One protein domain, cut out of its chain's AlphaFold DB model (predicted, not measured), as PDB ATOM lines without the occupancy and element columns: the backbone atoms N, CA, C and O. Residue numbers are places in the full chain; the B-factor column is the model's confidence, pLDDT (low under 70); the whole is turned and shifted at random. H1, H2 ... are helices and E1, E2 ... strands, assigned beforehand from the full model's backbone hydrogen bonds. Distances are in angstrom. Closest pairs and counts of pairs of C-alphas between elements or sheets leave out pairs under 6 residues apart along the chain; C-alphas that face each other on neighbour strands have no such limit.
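AT A GLANCE: This is residues 14 to 125 of the 705 residues of an uncharacterized protein of Caenorhabditis remanei (UniProt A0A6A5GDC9). An elongated body has three helices, H1, H2 and H3, loosely grouped in a triangle at one end and a small three-stranded sheet at the other, with H4 in the middle between them. H4 packs on one face of the sheet, the end of H1 meets H4 crosswise, and the short helix H5 grazes the sheet near the edge strand E1. The printed part has 112 residues with five named helices followed by three named strands, in the order H1 H2 H3 H4 H5 E1 E2 E3; the sheet runs E1 E2 E3, antiparallel throughout, and the class is mostly helix. The whole is compact, with a radius of gyration of the C-alphas of 14.1 A, and spans 44 by 28 by 23 A.

IN THESE COORDINATES: H1 takes residues 14 to 28, 20.6 A long, and begins with C-alpha 14 at (261.346, 341.882, 364.489). H2 takes residues 36 to 47, 16.3 A, and H3 residues 53 to 64, 16.6 A. H4, residues 75 to 84, is 13.9 A long and ends with C-alpha 84 at (259.806, 349.543, 343.437). H5 takes residues 91 to 97. E1 takes residues 101 to 105, 12.4 A, E2 residues 111 to 116, 13.0 A, and E3 residues 122 to 124, where C-alpha 124 is at (256.720, 349.188, 332.979).

HOW THE PARTS SIT: H1 touches H4 with residues 23 to 28 alone, about perpendicular at 84 degrees; the closest C-alphas, of Ala 27 and Met 81, are 5.4 A apart. H1 and H2 are close but not clearly touching, their closest C-alphas, of Phe 22 and Phe 43, 7.5 A apart. H3 touches H2 with residues 53 to 57 alone, closest at the C-alphas of Cys 40 and Phe 56, 5.6 A; their tilt of 69.9 degrees is only just steep, opposite ways. H1 and H3 are near each other. H3 and H4 are close but not clearly touching, with the C-alphas of Arg 64 and Ile 82 closest at 6.9 A. H4 is on the sheet at a height of 9.5 A, over E2 and along the strands, at 23 degrees to E2 on the local plane; C-alphas 83 and 111 are the closest of H4 and E2, at 5.6 A. H5 only grazes the sheet, with residues 94 to 97. E1, E2 and E3 form a meander, each strand the antiparallel neighbour of the one before. In the hairpin E1 and E2, N 104 and O 113 are 2.8 A apart; in the hairpin E2 and E3, N 123 and O 114 are 2.8 A apart, both within hydrogen-bond range. In H1, H2, H3, H4 and H5 every O i to N i+4 pair is within hydrogen-bond range.

THE WHOLE: The two C-alphas farthest apart, of Glu 50 and Gly 118, are 45.5 A apart. The printed part has no cut and no long link. Mean pLDDT of the printed part is 84.4; residues 14 to 15 and 107 to 108 of this model are under 70.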
ATOM      1  N   GLU A  14     262.682 341.322 364.692       62.62
ATOM      2  CA  GLU A  14     261.346 341.882 364.489       62.62
ATOM      3  C   GLU A  14     261.391 343.202 363.698       62.62
ATOM      4  O   GLU A  14     260.713 343.309 362.683       62.62
ATOM      5  N   GLU A  15     262.285 344.140 364.028       62.97
ATOM      6  CA  GLU A  15     262.487 345.392 363.267       62.97
ATOM      7  C   GLU A  15     262.966 345.137 361.817       62.97
ATOM      8  O   GLU A  15     262.746 345.938 360.900       62.97
ATOM      9  N   THR A  16     263.648 344.014 361.572       76.00
ATOM     10  CA  THR A  16     264.019 343.567 360.221       76.00
ATOM     11  C   THR A  16     262.815 342.986 359.472       76.00
ATOM     12  O   THR A  16     262.660 343.281 358.287       76.00
ATOM     13  N   LYS A  17     261.914 342.242 360.132       82.25
ATOM     14  CA  LYS A  17     260.641 341.805 359.524       82.25
ATOM     15  C   LYS A  17     259.686 342.963 359.260       82.25
ATOM     16  O   LYS A  17     259.110 343.011 358.181       82.25
ATOM     17  N   GLU A  18     259.512 343.879 360.209       86.62
ATOM     18  CA  GLU A  18     258.655 345.063 360.067       86.62
ATOM     19  C   GLU A  18     259.065 345.876 358.838       86.62
ATOM     20  O   GLU A  18     258.225 346.206 358.005       86.62
ATOM     21  N   TRP A  19     260.371 346.100 358.664       85.81
ATOM     22  CA  TRP A  19     260.943 346.745 357.480       85.81
ATOM     23  C   TRP A  19     260.645 345.986 356.174       85.81
ATOM     24  O   TRP A  19     260.235 346.598 355.187       85.81
ATOM     25  N   ILE A  20     260.797 344.657 356.161       87.69
ATOM     26  CA  ILE A  20     260.486 343.819 354.989       87.69
ATOM     27  C   ILE A  20     258.988 343.868 354.654       87.69
ATOM     28  O   ILE A  20     258.629 344.100 353.501       87.69
ATOM     29  N   ASN A  21     258.120 343.704 355.653       89.75
ATOM     30  CA  ASN A  21     256.666 343.701 355.499       89.75
ATOM     31  C   ASN A  21     256.142 345.067 355.032       89.75
ATOM     32  O   ASN A  21     255.306 345.128 354.132       89.75
ATOM     33  N   PHE A  22     256.677 346.160 355.578       90.62
ATOM     34  CA  PHE A  22     256.391 347.521 355.127       90.62
ATOM     35  C   PHE A  22     256.797 347.728 353.661       90.62
ATOM     36  O   PHE A  22     256.004 348.242 352.872       90.62
ATOM     37  N   ILE A  23     257.991 347.274 353.255       90.06
ATOM     38  CA  ILE A  23     258.412 347.344 351.847       90.06
ATOM     39  C   ILE A  23     257.478 346.518 350.957       90.06
ATOM     40  O   ILE A  23     257.096 347.008 349.898       90.06
ATOM     41  N   ILE A  24     257.074 345.311 351.369       90.81
ATOM     42  CA  ILE A  24     256.096 344.487 350.636       90.81
ATOM     43  C   ILE A  24     254.765 345.239 350.472       90.81
ATOM     44  O   ILE A  24     254.218 345.277 349.372       90.81
ATOM     45  N   GLU A  25     254.268 345.892 351.526       91.62
ATOM     46  CA  GLU A  25     253.005 346.640 351.510       91.62
ATOM     47  C   GLU A  25     253.055 347.862 350.577       91.62
ATOM     48  O   GLU A  25     252.158 348.034 349.746       91.62
ATOM     49  N   LYS A  26     254.116 348.684 350.647       89.75
ATOM     50  CA  LYS A  26     254.255 349.847 349.752       89.75
ATOM     51  C   LYS A  26     254.576 349.421 348.305       89.75
ATOM     52  O   LYS A  26     254.017 349.995 347.374       89.75
ATOM     53  N   ALA A  27     255.400 348.388 348.092       87.12
ATOM     54  CA  ALA A  27     255.726 347.852 346.761       87.12
ATOM     55  C   ALA A  27     254.544 347.127 346.094       87.12
ATOM     56  O   ALA A  27     254.397 347.168 344.873       87.12
ATOM     57  N   GLY A  28     253.654 346.502 346.873       83.50
ATOM     58  CA  GLY A  28     252.415 345.902 346.371       83.50
ATOM     59  C   GLY A  28     251.464 346.916 345.724       83.50
ATOM     60  O   GLY A  28     250.685 346.550 344.846       83.50
ATOM     61  N   LYS A  29     251.570 348.192 346.119       77.00
ATOM     62  CA  LYS A  29     250.784 349.331 345.617       77.00
ATOM     63  C   LYS A  29     251.512 350.144 344.532       77.00
ATOM     64  O   LYS A  29     250.942 351.090 343.993       77.00
ATOM     65  N   ALA A  30     252.764 349.811 344.216       74.81
ATOM     66  CA  ALA A  30     253.640 350.638 343.392       74.81
ATOM     67  C   ALA A  30     253.575 350.278 341.895       74.81
ATOM     68  O   ALA A  30     254.020 349.216 341.466       74.81
ATOM     69  N   VAL A  31     253.081 351.215 341.078       72.25
ATOM     70  CA  VAL A  31     253.142 351.163 339.597       72.25
ATOM     71  C   VAL A  31     254.369 351.881 339.008       72.25
ATOM     72  O   VAL A  31     254.578 351.868 337.797       72.25
ATOM     73  N   ALA A  32     255.203 352.483 339.855       73.56
ATOM     74  CA  ALA A  32     256.469 353.126 339.508       73.56
ATOM     75  C   ALA A  32     257.466 352.976 340.677       73.56
ATOM     76  O   ALA A  32     257.029 352.676 341.791       73.56
ATOM     77  N   PRO A  33     258.780 353.190 340.467       81.19
ATOM     78  CA  PRO A  33     259.753 353.201 341.556       81.19
ATOM     79  C   PRO A  33     259.397 354.208 342.661       81.19
ATOM     80  O   PRO A  33     258.979 355.333 342.389       81.19
ATOM     81  N   LEU A  34     259.578 353.789 343.910       85.00
ATOM     82  CA  LEU A  34     259.307 354.558 345.118       85.00
ATOM     83  C   LEU A  34     260.428 355.573 345.370       85.00
ATOM     84  O   LEU A  34     261.613 355.262 345.240       85.00
ATOM     85  N   ASN A  35     260.057 356.777 345.804       82.62
ATOM     86  CA  ASN A  35     261.016 357.753 346.307       82.62
ATOM     87  C   ASN A  35     261.588 357.256 347.652       82.62
ATOM     88  O   ASN A  35     260.846 357.083 348.622       82.62
ATOM     89  N   LEU A  36     262.901 357.002 347.708       83.25
ATOM     90  CA  LEU A  36     263.541 356.392 348.880       83.25
ATOM     91  C   LEU A  36     263.514 357.308 350.115       83.25
ATOM     92  O   LEU A  36     263.322 356.812 351.223       83.25
ATOM     93  N   THR A  37     263.626 358.626 349.929       80.50
ATOM     94  CA  THR A  37     263.503 359.640 350.989       80.50
ATOM     95  C   THR A  37     262.152 359.534 351.683       80.50
ATOM     96  O   THR A  37     262.078 359.323 352.893       80.50
ATOM     97  N   GLN A  38     261.076 359.593 350.895       85.00
ATOM     98  CA  GLN A  38     259.703 359.492 351.376       85.00
ATOM     99  C   GLN A  38     259.435 358.120 352.007       85.00
ATOM    100  O   GLN A  38     258.767 358.053 353.036       85.00
ATOM    101  N   LEU A  39     259.987 357.036 351.450       88.31
ATOM    102  CA  LEU A  39     259.851 355.683 351.993       88.31
ATOM    103  C   LEU A  39     260.483 355.563 353.392       88.31
ATOM    104  O   LEU A  39     259.825 355.109 354.328       88.31
ATOM    105  N   CYS A  40     261.729 356.021 353.546       87.50
ATOM    106  CA  CYS A  40     262.458 356.032 354.816       87.50
ATOM    107  C   CYS A  40     261.804 356.963 355.852       87.50
ATOM    108  O   CYS A  40     261.654 356.584 357.014       87.50
ATOM    109  N   GLU A  41     261.362 358.156 355.441       86.62
ATOM    110  CA  GLU A  41     260.596 359.064 356.300       86.62
ATOM    111  C   GLU A  41     259.278 358.449 356.770       86.62
ATOM    112  O   GLU A  41     258.931 358.567 357.944       86.62
ATOM    113  N   THR A  42     258.542 357.804 355.866       88.62
ATOM    114  CA  THR A  42     257.242 357.195 356.170       88.62
ATOM    115  C   THR A  42     257.416 356.040 357.146       88.62
ATOM    116  O   THR A  42     256.720 356.007 358.155       88.62
ATOM    117  N   PHE A  43     258.412 355.171 356.936       88.62
ATOM    118  CA  PHE A  43     258.725 354.103 357.887       88.62
ATOM    119  C   PHE A  43     259.075 354.655 359.269       88.62
ATOM    120  O   PHE A  43     258.538 354.191 360.273       88.62
ATOM    121  N   ARG A  44     259.935 355.681 359.332       87.56
ATOM    122  CA  ARG A  44     260.339 356.316 360.594       87.56
ATOM    123  C   ARG A  44     259.145 356.924 361.340       87.56
ATOM    124  O   ARG A  44     259.076 356.811 362.561       87.56
ATOM    125  N   LYS A  45     258.203 357.540 360.616       88.00
ATOM    126  CA  LYS A  45     256.967 358.122 361.169       88.00
ATOM    127  C   LYS A  45     255.989 357.038 361.644       88.00
ATOM    128  O   LYS A  45     255.511 357.131 362.770       88.00
ATOM    129  N   GLU A  46     255.737 356.004 360.836       87.06
ATOM    130  CA  GLU A  46     254.835 354.886 361.174       87.06
ATOM    131  C   GLU A  46     255.352 354.074 362.381       87.06
ATOM    132  O   GLU A  46     254.587 353.789 363.301       87.06
ATOM    133  N   THR A  47     256.657 353.775 362.439       84.50
ATOM    134  CA  THR A  47     257.292 353.021 363.547       84.50
ATOM    135  C   THR A  47     257.693 353.869 364.758       84.50
ATOM    136  O   THR A  47     258.119 353.319 365.771       84.50
ATOM    137  N   LYS A  48     257.588 355.204 364.672       83.88
ATOM    138  CA  LYS A  48     258.091 356.169 365.674       83.88
ATOM    139  C   LYS A  48     259.585 356.000 366.013       83.88
ATOM    140  O   LYS A  48     260.008 356.300 367.126       83.88
ATOM    141  N   SER A  49     260.391 355.513 365.069       78.88
ATOM    142  CA  SER A  49     261.787 355.158 365.336       78.88
ATOM    143  C   SER A  49     262.693 356.381 365.536       78.88
ATOM    144  O   SER A  49     262.756 357.288 364.700       78.88
ATOM    145  N   GLU A  50     263.481 356.364 366.614       80.25
ATOM    146  CA  GLU A  50     264.512 357.375 366.878       80.25
ATOM    147  C   GLU A  50     265.663 357.352 365.855       80.25
ATOM    148  O   GLU A  50     266.359 358.361 365.713       80.25
ATOM    149  N   GLN A  51     265.851 356.247 365.120       80.62
ATOM    150  CA  GLN A  51     266.945 356.076 364.156       80.62
ATOM    151  C   GLN A  51     266.964 357.175 363.085       80.62
ATOM    152  O   GLN A  51     265.929 357.716 362.690       80.62
ATOM    153  N   SER A  52     268.159 357.515 362.596       80.06
ATOM    154  CA  SER A  52     268.331 358.540 361.562       80.06
ATOM    155  C   SER A  52     267.758 358.092 360.209       80.06
ATOM    156  O   SER A  52     267.654 356.900 359.923       80.06
ATOM    157  N   LEU A  53     267.437 359.036 359.317       78.56
ATOM    158  CA  LEU A  53     267.061 358.670 357.942       78.56
ATOM    159  C   LEU A  53     268.207 357.922 357.237       78.56
ATOM    160  O   LEU A  53     267.950 356.961 356.518       78.56
ATOM    161  N   ASN A  54     269.464 358.298 357.508       74.50
ATOM    162  CA  ASN A  54     270.655 357.639 356.966       74.50
ATOM    163  C   ASN A  54     270.747 356.150 357.364       74.50
ATOM    164  O   ASN A  54     271.153 355.322 356.548       74.50
ATOM    165  N   PHE A  55     270.309 355.778 358.573       78.75
ATOM    166  CA  PHE A  55     270.183 354.371 358.970       78.75
ATOM    167  C   PHE A  55     269.225 353.616 358.036       78.75
ATOM    168  O   PHE A  55     269.590 352.569 357.501       78.75
ATOM    169  N   PHE A  56     268.043 354.175 357.750       80.62
ATOM    170  CA  PHE A  56     267.067 353.548 356.850       80.62
ATOM    171  C   PHE A  56     267.509 353.525 355.381       80.62
ATOM    172  O   PHE A  56     267.284 352.517 354.715       80.62
ATOM    173  N   TYR A  57     268.219 354.548 354.888       78.31
ATOM    174  CA  TYR A  57     268.867 354.500 353.569       78.31
ATOM    175  C   TYR A  57     269.862 353.335 353.471       78.31
ATOM    176  O   TYR A  57     269.767 352.516 352.557       78.31
ATOM    177  N   ASN A  58     270.768 353.203 354.446       73.19
ATOM    178  CA  ASN A  58     271.747 352.113 354.483       73.19
ATOM    179  C   ASN A  58     271.079 350.734 354.632       73.19
ATOM    180  O   ASN A  58     271.497 349.773 353.979       73.19
ATOM    181  N   LYS A  59     270.011 350.634 355.436       79.81
ATOM    182  CA  LYS A  59     269.175 349.428 355.563       79.81
ATOM    183  C   LYS A  59     268.509 349.081 354.224       79.81
ATOM    184  O   LYS A  59     268.533 347.920 353.824       79.81
ATOM    185  N   CYS A  60     268.001 350.071 353.486       80.31
ATOM    186  CA  CYS A  60     267.411 349.902 352.153       80.31
ATOM    187  C   CYS A  60     268.437 349.422 351.115       80.31
ATOM    188  O   CYS A  60     268.219 348.402 350.464       80.31
ATOM    189  N   TYR A  61     269.580 350.104 351.010       74.56
ATOM    190  CA  TYR A  61     270.674 349.772 350.090       74.56
ATOM    191  C   TYR A  61     271.183 348.339 350.315       74.56
ATOM    192  O   TYR A  61     271.196 347.518 349.398       74.56
ATOM    193  N   ARG A  62     271.500 347.977 351.568       75.69
ATOM    194  CA  ARG A  62     271.898 346.604 351.927       75.69
ATOM    195  C   ARG A  62     270.808 345.584 351.591       75.69
ATOM    196  O   ARG A  62     271.125 344.474 351.166       75.69
ATOM    197  N   PHE A  63     269.541 345.951 351.777       83.19
ATOM    198  CA  PHE A  63     268.402 345.079 351.516       83.19
ATOM    199  C   PHE A  63     268.179 344.801 350.023       83.19
ATOM    200  O   PHE A  63     267.952 343.640 349.683       83.19
ATOM    201  N   ARG A  64     268.325 345.800 349.134       84.81
ATOM    202  CA  ARG A  64     268.197 345.645 347.665       84.81
ATOM    203  C   ARG A  64     268.954 344.421 347.143       84.81
ATOM    204  O   ARG A  64     268.358 343.551 346.513       84.81
ATOM    205  N   SER A  65     270.235 344.315 347.501       78.00
ATOM    206  CA  SER A  65     271.131 343.220 347.095       78.00
ATOM    207  C   SER A  65     270.704 341.811 347.543       78.00
ATOM    208  O   SER A  65     271.246 340.824 347.048       78.00
ATOM    209  N   LYS A  66     269.744 341.697 348.473       82.31
ATOM    210  CA  LYS A  66     269.300 340.436 349.088       82.31
ATOM    211  C   LYS A  66     267.867 340.028 348.725       82.31
ATOM    212  O   LYS A  66     267.449 338.947 349.134       82.31
ATOM    213  N   ILE A  67     267.105 340.828 347.968       88.81
ATOM    214  CA  ILE A  67     265.669 340.555 347.719       88.81
ATOM    215  C   ILE A  67     265.452 339.191 347.035       88.81
ATOM    216  O   ILE A  67     264.543 338.452 347.417       88.81
ATOM    217  N   HIS A  68     266.321 338.797 346.094       85.12
ATOM    218  CA  HIS A  68     266.247 337.480 345.444       85.12
ATOM    219  C   HIS A  68     266.365 336.309 346.449       85.12
ATOM    220  O   HIS A  68     265.751 335.260 346.251       85.12
ATOM    221  N   GLN A  69     267.076 336.507 347.569       85.94
ATOM    222  CA  GLN A  69     267.404 335.486 348.580       85.94
ATOM    223  C   GLN A  69     266.279 335.215 349.589       85.94
ATOM    224  O   GLN A  69     266.364 334.245 350.346       85.94
ATOM    225  N   LEU A  70     265.236 336.053 349.628       84.00
ATOM    226  CA  LEU A  70     264.110 335.892 350.552       84.00
ATOM    227  C   LEU A  70     263.383 334.571 350.258       84.00
ATOM    228  O   LEU A  70     262.904 334.360 349.148       84.00
ATOM    229  N   LYS A  71     263.327 333.650 351.225       84.00
ATOM    230  CA  LYS A  71     262.726 332.319 351.011       84.00
ATOM    231  C   LYS A  71     261.211 332.321 351.185       84.00
ATOM    232  O   LYS A  71     260.520 331.607 350.470       84.00
ATOM    233  N   ASP A  72     260.721 333.166 352.084       84.62
ATOM    234  CA  ASP A  72     259.319 333.222 352.508       84.62
ATOM    235  C   ASP A  72     258.500 334.263 351.711       84.62
ATOM    236  O   ASP A  72     257.440 334.702 352.149       84.62
ATOM    237  N   VAL A  73     259.012 334.689 350.548       87.69
ATOM    238  CA  VAL A  73     258.417 335.705 349.661       87.69
ATOM    239  C   VAL A  73     258.393 335.164 348.232       87.69
ATOM    240  O   VAL A  73     259.405 334.661 347.739       87.69
ATOM    241  N   ASP A  74     257.249 335.274 347.558       91.00
ATOM    242  CA  ASP A  74     257.064 334.787 346.191       91.00
ATOM    243  C   ASP A  74     257.793 335.645 345.139       91.00
ATOM    244  O   ASP A  74     258.158 336.801 345.373       91.00
ATOM    245  N   THR A  75     257.987 335.080 343.947       91.56
ATOM    246  CA  THR A  75     258.717 335.721 342.845       91.56
ATOM    247  C   THR A  75     258.073 337.028 342.369       91.56
ATOM    248  O   THR A  75     258.796 337.976 342.066       91.56
ATOM    249  N   ASP A  76     256.744 337.144 342.362       91.56
ATOM    250  CA  ASP A  76     256.045 338.334 341.857       91.56
ATOM    251  C   ASP A  76     256.090 339.475 342.883       91.56
ATOM    252  O   ASP A  76     256.120 340.657 342.523       91.56
ATOM    253  N   THR A  77     256.136 339.142 344.173       92.75
ATOM    254  CA  THR A  77     256.413 340.095 345.251       92.75
ATOM    255  C   THR A  77     257.884 340.519 345.248       92.75
ATOM    256  O   THR A  77     258.153 341.719 345.284       92.75
ATOM    257  N   LYS A  78     258.847 339.599 345.072       92.81
ATOM    258  CA  LYS A  78     260.274 339.948 344.878       92.81
ATOM    259  C   LYS A  78     260.482 340.903 343.704       92.81
ATOM    260  O   LYS A  78     261.152 341.921 343.855       92.81
ATOM    261  N   VAL A  79     259.885 340.599 342.549       92.69
ATOM    262  CA  VAL A  79     259.943 341.432 341.338       92.69
ATOM    263  C   VAL A  79     259.350 342.818 341.597       92.69
ATOM    264  O   VAL A  79     259.974 343.818 341.238       92.69
ATOM    265  N   ARG A  80     258.203 342.904 342.291       92.06
ATOM    266  CA  ARG A  80     257.636 344.186 342.743       92.06
ATOM    267  C   ARG A  80     258.589 344.959 343.643       92.06
ATOM    268  O   ARG A  80     258.799 346.139 343.390       92.06
ATOM    269  N   MET A  81     259.190 344.330 344.650       92.38
ATOM    270  CA  MET A  81     260.132 344.989 345.567       92.38
ATOM    271  C   MET A  81     261.388 345.486 344.834       92.38
ATOM    272  O   MET A  81     261.824 346.610 345.064       92.38
ATOM    273  N   ILE A  82     261.929 344.694 343.904       91.50
ATOM    274  CA  ILE A  82     263.088 345.056 343.072       91.50
ATOM    275  C   ILE A  82     262.776 346.260 342.173       91.50
ATOM    276  O   ILE A  82     263.518 347.242 342.193       91.50
ATOM    277  N   PHE A  83     261.658 346.224 341.438       90.31
ATOM    278  CA  PHE A  83     261.199 347.339 340.600       90.31
ATOM    279  C   PHE A  83     260.920 348.598 341.434       90.31
ATOM    280  O   PHE A  83     261.412 349.680 341.118       90.31
ATOM    281  N   SER A  84     260.195 348.444 342.545       89.50
ATOM    282  CA  SER A  84     259.806 349.543 343.437       89.50
ATOM    283  C   SER A  84     261.004 350.220 344.092       89.50
ATOM    284  O   SER A  84     260.998 351.434 344.250       89.50
ATOM    285  N   LEU A  85     262.046 349.474 344.460       88.06
ATOM    286  CA  LEU A  85     263.248 350.042 345.074       88.06
ATOM    287  C   LEU A  85     264.325 350.446 344.058       88.06
ATOM    288  O   LEU A  85     265.390 350.895 344.485       88.06
ATOM    289  N   ASN A  86     264.077 350.300 342.747       84.75
ATOM    290  CA  ASN A  86     265.072 350.471 341.677       84.75
ATOM    291  C   ASN A  86     266.337 349.597 341.876       84.75
ATOM    292  O   ASN A  86     267.437 349.989 341.490       84.75
ATOM    293  N   ALA A  87     266.187 348.415 342.482       85.75
ATOM    294  CA  ALA A  87     267.296 347.499 342.736       85.75
ATOM    295  C   ALA A  87     267.866 346.923 341.427       85.75
ATOM    296  O   ALA A  87     267.118 346.634 340.488       85.75
ATOM    297  N   SER A  88     269.188 346.723 341.376       82.38
ATOM    298  CA  SER A  88     269.818 345.990 340.272       82.38
ATOM    299  C   SER A  88     269.620 344.478 340.434       82.38
ATOM    300  O   SER A  88     269.607 343.962 341.553       82.38
ATOM    301  N   ILE A  89     269.463 343.769 339.317       86.06
ATOM    302  CA  ILE A  89     269.312 342.311 339.281       86.06
ATOM    303  C   ILE A  89     270.653 341.645 338.935       86.06
ATOM    304  O   ILE A  89     271.392 342.087 338.052       86.06
ATOM    305  N   ASP A  90     270.970 340.560 339.639       81.62
ATOM    306  CA  ASP A  90     272.088 339.663 339.348       81.62
ATOM    307  C   ASP A  90     271.808 338.739 338.144       81.62
ATOM    308  O   ASP A  90     270.670 338.504 337.746       81.62
ATOM    309  N   ALA A  91     272.865 338.218 337.517       81.94
ATOM    310  CA  ALA A  91     272.718 337.465 336.270       81.94
ATOM    311  C   ALA A  91     271.910 336.163 336.436       81.94
ATOM    312  O   ALA A  91     271.225 335.751 335.500       81.94
ATOM    313  N   ASP A  92     271.973 335.534 337.609       85.69
ATOM    314  CA  ASP A  92     271.358 334.233 337.855       85.69
ATOM    315  C   ASP A  92     269.850 334.375 338.103       85.69
ATOM    316  O   ASP A  92     269.063 333.683 337.455       85.69
ATOM    317  N   PHE A  93     269.424 335.344 338.923       89.25
ATOM    318  CA  PHE A  93     268.007 335.660 339.114       89.25
ATOM    319  C   PHE A  93     267.365 336.240 337.840       89.25
ATOM    320  O   PHE A  93     266.221 335.915 337.526       89.25
ATOM    321  N   TYR A  94     268.098 337.014 337.026       89.62
ATOM    322  CA  TYR A  94     267.608 337.432 335.702       89.62
ATOM    323  C   TYR A  94     267.331 336.234 334.779       89.62
ATOM    324  O   TYR A  94     266.293 336.182 334.116       89.62
ATOM    325  N   ASN A  95     268.237 335.252 334.766       87.69
ATOM    326  CA  ASN A  95     268.084 334.013 334.003       87.69
ATOM    327  C   ASN A  95     267.010 333.076 334.589       87.69
ATOM    328  O   ASN A  95     266.481 332.233 333.868       87.69
ATOM    329  N   GLU A  96     266.663 333.213 335.872       90.88
ATOM    330  CA  GLU A  96     265.500 332.558 336.475       90.88
ATOM    331  C   GLU A  96     264.194 333.169 335.950       90.88
ATOM    332  O   GLU A  96     263.415 332.455 335.320       90.88
ATOM    333  N   LEU A  97     264.011 334.487 336.102       92.44
ATOM    334  CA  LEU A  97     262.812 335.212 335.651       92.44
ATOM    335  C   LEU A  97     262.572 335.111 334.135       92.44
ATOM    336  O   LEU A  97     261.438 335.171 333.671       92.44
ATOM    337  N   LYS A  98     263.630 334.945 333.332       92.56
ATOM    338  CA  LYS A  98     263.516 334.768 331.874       92.56
ATOM    339  C   LYS A  98     262.844 333.461 331.437       92.56
ATOM    340  O   LYS A  98     262.523 333.326 330.259       92.56
ATOM    341  N   LYS A  99     262.637 332.504 332.348       92.12
ATOM    342  CA  LYS A  99     261.951 331.232 332.057       92.12
ATOM    343  C   LYS A  99     260.433 331.410 331.997       92.12
ATOM    344  O   LYS A  99     259.779 330.750 331.193       92.12
ATOM    345  N   ASP A 100     259.881 332.297 332.824       91.94
ATOM    346  CA  ASP A 100     258.439 332.507 332.983       91.94
ATOM    347  C   ASP A 100     257.972 333.953 332.728       91.94
ATOM    348  O   ASP A 100     256.774 334.214 332.824       91.94
ATOM    349  N   ALA A 101     258.852 334.882 332.339       93.44
ATOM    350  CA  ALA A 101     258.483 336.260 332.002       93.44
ATOM    351  C   ALA A 101     259.322 336.892 330.872       93.44
ATOM    352  O   ALA A 101     260.504 336.599 330.687       93.44
ATOM    353  N   GLU A 102     258.728 337.855 330.158       91.75
ATOM    354  CA  GLU A 102     259.486 338.831 329.369       91.75
ATOM    355  C   GLU A 102     260.114 339.857 330.325       91.75
ATOM    356  O   GLU A 102     259.388 340.599 330.990       91.75
ATOM    357  N   VAL A 103     261.450 339.926 330.380       91.62
ATOM    358  CA  VAL A 103     262.176 340.850 331.271       91.62
ATOM    359  C   VAL A 103     263.213 341.676 330.506       91.62
ATOM    360  O   VAL A 103     264.228 341.155 330.032       91.62
ATOM    361  N   VAL A 104     262.972 342.988 330.441       86.25
ATOM    362  CA  VAL A 104     263.884 343.999 329.890       86.25
ATOM    363  C   VAL A 104     264.433 344.840 331.038       86.25
ATOM    364  O   VAL A 104     263.676 345.400 331.839       86.25
ATOM    365  N   LEU A 105     265.759 344.926 331.111       84.56
ATOM    366  CA  LEU A 105     266.477 345.740 332.085       84.56
ATOM    367  C   LEU A 105     267.000 347.023 331.429       84.56
ATOM    368  O   LEU A 105     267.143 347.070 330.208       84.56
ATOM    369  N   ASP A 106     267.314 348.030 332.239       72.88
ATOM    370  CA  ASP A 106     268.176 349.134 331.812       72.88
ATOM    371  C   ASP A 106     269.668 348.791 331.940       72.88
ATOM    372  O   ASP A 106     270.073 347.761 332.486       72.88
ATOM    373  N   ASP A 107     270.481 349.738 331.488       58.16
ATOM    374  CA  ASP A 107     271.930 349.838 331.649       58.16
ATOM    375  C   ASP A 107     272.451 349.668 333.095       58.16
ATOM    376  O   ASP A 107     273.632 349.380 333.296       58.16
ATOM    377  N   GLY A 108     271.602 349.852 334.113       64.94
ATOM    378  CA  GLY A 108     271.903 349.610 335.529       64.94
ATOM    379  C   GLY A 108     271.477 348.221 336.024       64.94
ATOM    380  O   GLY A 108     271.557 347.946 337.222       64.94
ATOM    381  N   ARG A 109     271.001 347.348 335.126       76.44
ATOM    382  CA  ARG A 109     270.332 346.064 335.409       76.44
ATOM    383  C   ARG A 109     269.073 346.195 336.279       76.44
ATOM    384  O   ARG A 109     268.687 345.236 336.949       76.44
ATOM    385  N   ARG A 110     268.423 347.362 336.291       86.25
ATOM    386  CA  ARG A 110     267.141 347.600 336.978       86.25
ATOM    387  C   ARG A 110     266.000 347.240 336.020       86.25
ATOM    388  O   ARG A 110     266.143 347.416 334.812       86.25
ATOM    389  N   ILE A 111     264.861 346.753 336.518       88.25
ATOM    390  CA  ILE A 111     263.717 346.406 335.648       88.25
ATOM    391  C   ILE A 111     263.159 347.670 334.974       88.25
ATOM    392  O   ILE A 111     262.656 348.567 335.651       88.25
ATOM    393  N   VAL A 112     263.165 347.695 333.638       86.62
ATOM    394  CA  VAL A 112     262.404 348.664 332.828       86.62
ATOM    395  C   VAL A 112     261.054 348.082 332.440       86.62
ATOM    396  O   VAL A 112     260.047 348.779 332.509       86.62
ATOM    397  N   LYS A 113     261.015 346.801 332.065       89.00
ATOM    398  CA  LYS A 113     259.790 346.084 331.710       89.00
ATOM    399  C   LYS A 113     259.850 344.664 332.257       89.00
ATOM    400  O   LYS A 113     260.826 343.955 332.035       89.00
ATOM    401  N   TYR A 114     258.785 344.243 332.921       91.69
ATOM    402  CA  TYR A 114     258.549 342.858 333.314       91.69
ATOM    403  C   TYR A 114     257.118 342.493 332.922       91.69
ATOM    404  O   TYR A 114     256.198 343.244 333.241       91.69
ATOM    405  N   ARG A 115     256.903 341.358 332.255       91.62
ATOM    406  CA  ARG A 115     255.560 340.812 332.012       91.62
ATOM    407  C   ARG A 115     255.585 339.293 332.104       91.62
ATOM    408  O   ARG A 115     256.221 338.643 331.276       91.62
ATOM    409  N   LYS A 116     254.854 338.743 333.071       93.88
ATOM    410  CA  LYS A 116     254.749 337.300 333.291       93.88
ATOM    411  C   LYS A 116     254.014 336.587 332.151       93.88
ATOM    412  O   LYS A 116     253.021 337.091 331.616       93.88
ATOM    413  N   ASN A 117     254.508 335.414 331.773       89.38
ATOM    414  CA  ASN A 117     253.915 334.554 330.754       89.38
ATOM    415  C   ASN A 117     252.630 333.915 331.303       89.38
ATOM    416  O   ASN A 117     252.557 333.545 332.470       89.38
ATOM    417  N   GLY A 118     251.595 333.807 330.465       80.19
ATOM    418  CA  GLY A 118     250.255 333.382 330.897       80.19
ATOM    419  C   GLY A 118     249.401 334.486 331.545       80.19
ATOM    420  O   GLY A 118     248.232 334.248 331.831       80.19
ATOM    421  N   GLY A 119     249.941 335.699 331.714       73.50
ATOM    422  CA  GLY A 119     249.254 336.830 332.342       73.50
ATOM    423  C   GLY A 119     249.580 336.983 333.832       73.50
ATOM    424  O   GLY A 119     250.356 336.221 334.403       73.50
ATOM    425  N   GLY A 120     249.010 338.012 334.466       84.56
ATOM    426  CA  GLY A 120     249.321 338.387 335.847       84.56
ATOM    427  C   GLY A 120     250.193 339.641 335.922       84.56
ATOM    428  O   GLY A 120     249.819 340.683 335.383       84.56
ATOM    429  N   LEU A 121     251.329 339.572 336.622       87.44
ATOM    430  CA  LEU A 121     252.163 340.744 336.894       87.44
ATOM    431  C   LEU A 121     252.767 341.344 335.609       87.44
ATOM    432  O   LEU A 121     253.516 340.689 334.881       87.44
ATOM    433  N   SER A 122     252.482 342.629 335.387       89.06
ATOM    434  CA  SER A 122     253.068 343.462 334.337       89.06
ATOM    435  C   SER A 122     253.516 344.797 334.937       89.06
ATOM    436  O   SER A 122     252.712 345.498 335.545       89.06
ATOM    437  N   LEU A 123     254.789 345.148 334.762       88.62
ATOM    438  CA  LEU A 123     255.424 346.373 335.256       88.62
ATOM    439  C   LEU A 123     256.168 347.057 334.104       88.62
ATOM    440  O   LEU A 123     256.842 346.389 333.317       88.62
ATOM    441  N   LEU A 124     256.064 348.384 334.012       84.00
ATOM    442  CA  LEU A 124     256.720 349.188 332.979       84.00
ATOM    443  C   LEU A 124     257.156 350.539 333.562       84.00
ATOM    444  O   LEU A 124     256.314 351.337 333.974       84.00
ATOM    445  N   ARG A 125     258.462 350.826 333.573       77.31
ATOM    446  CA  ARG A 125     258.987 352.141 333.957       77.31
ATOM    447  C   ARG A 125     258.694 353.149 332.841       77.31
ATOM    448  O   ARG A 125     259.076 352.946 331.691       77.31
TER     449      ARG A 125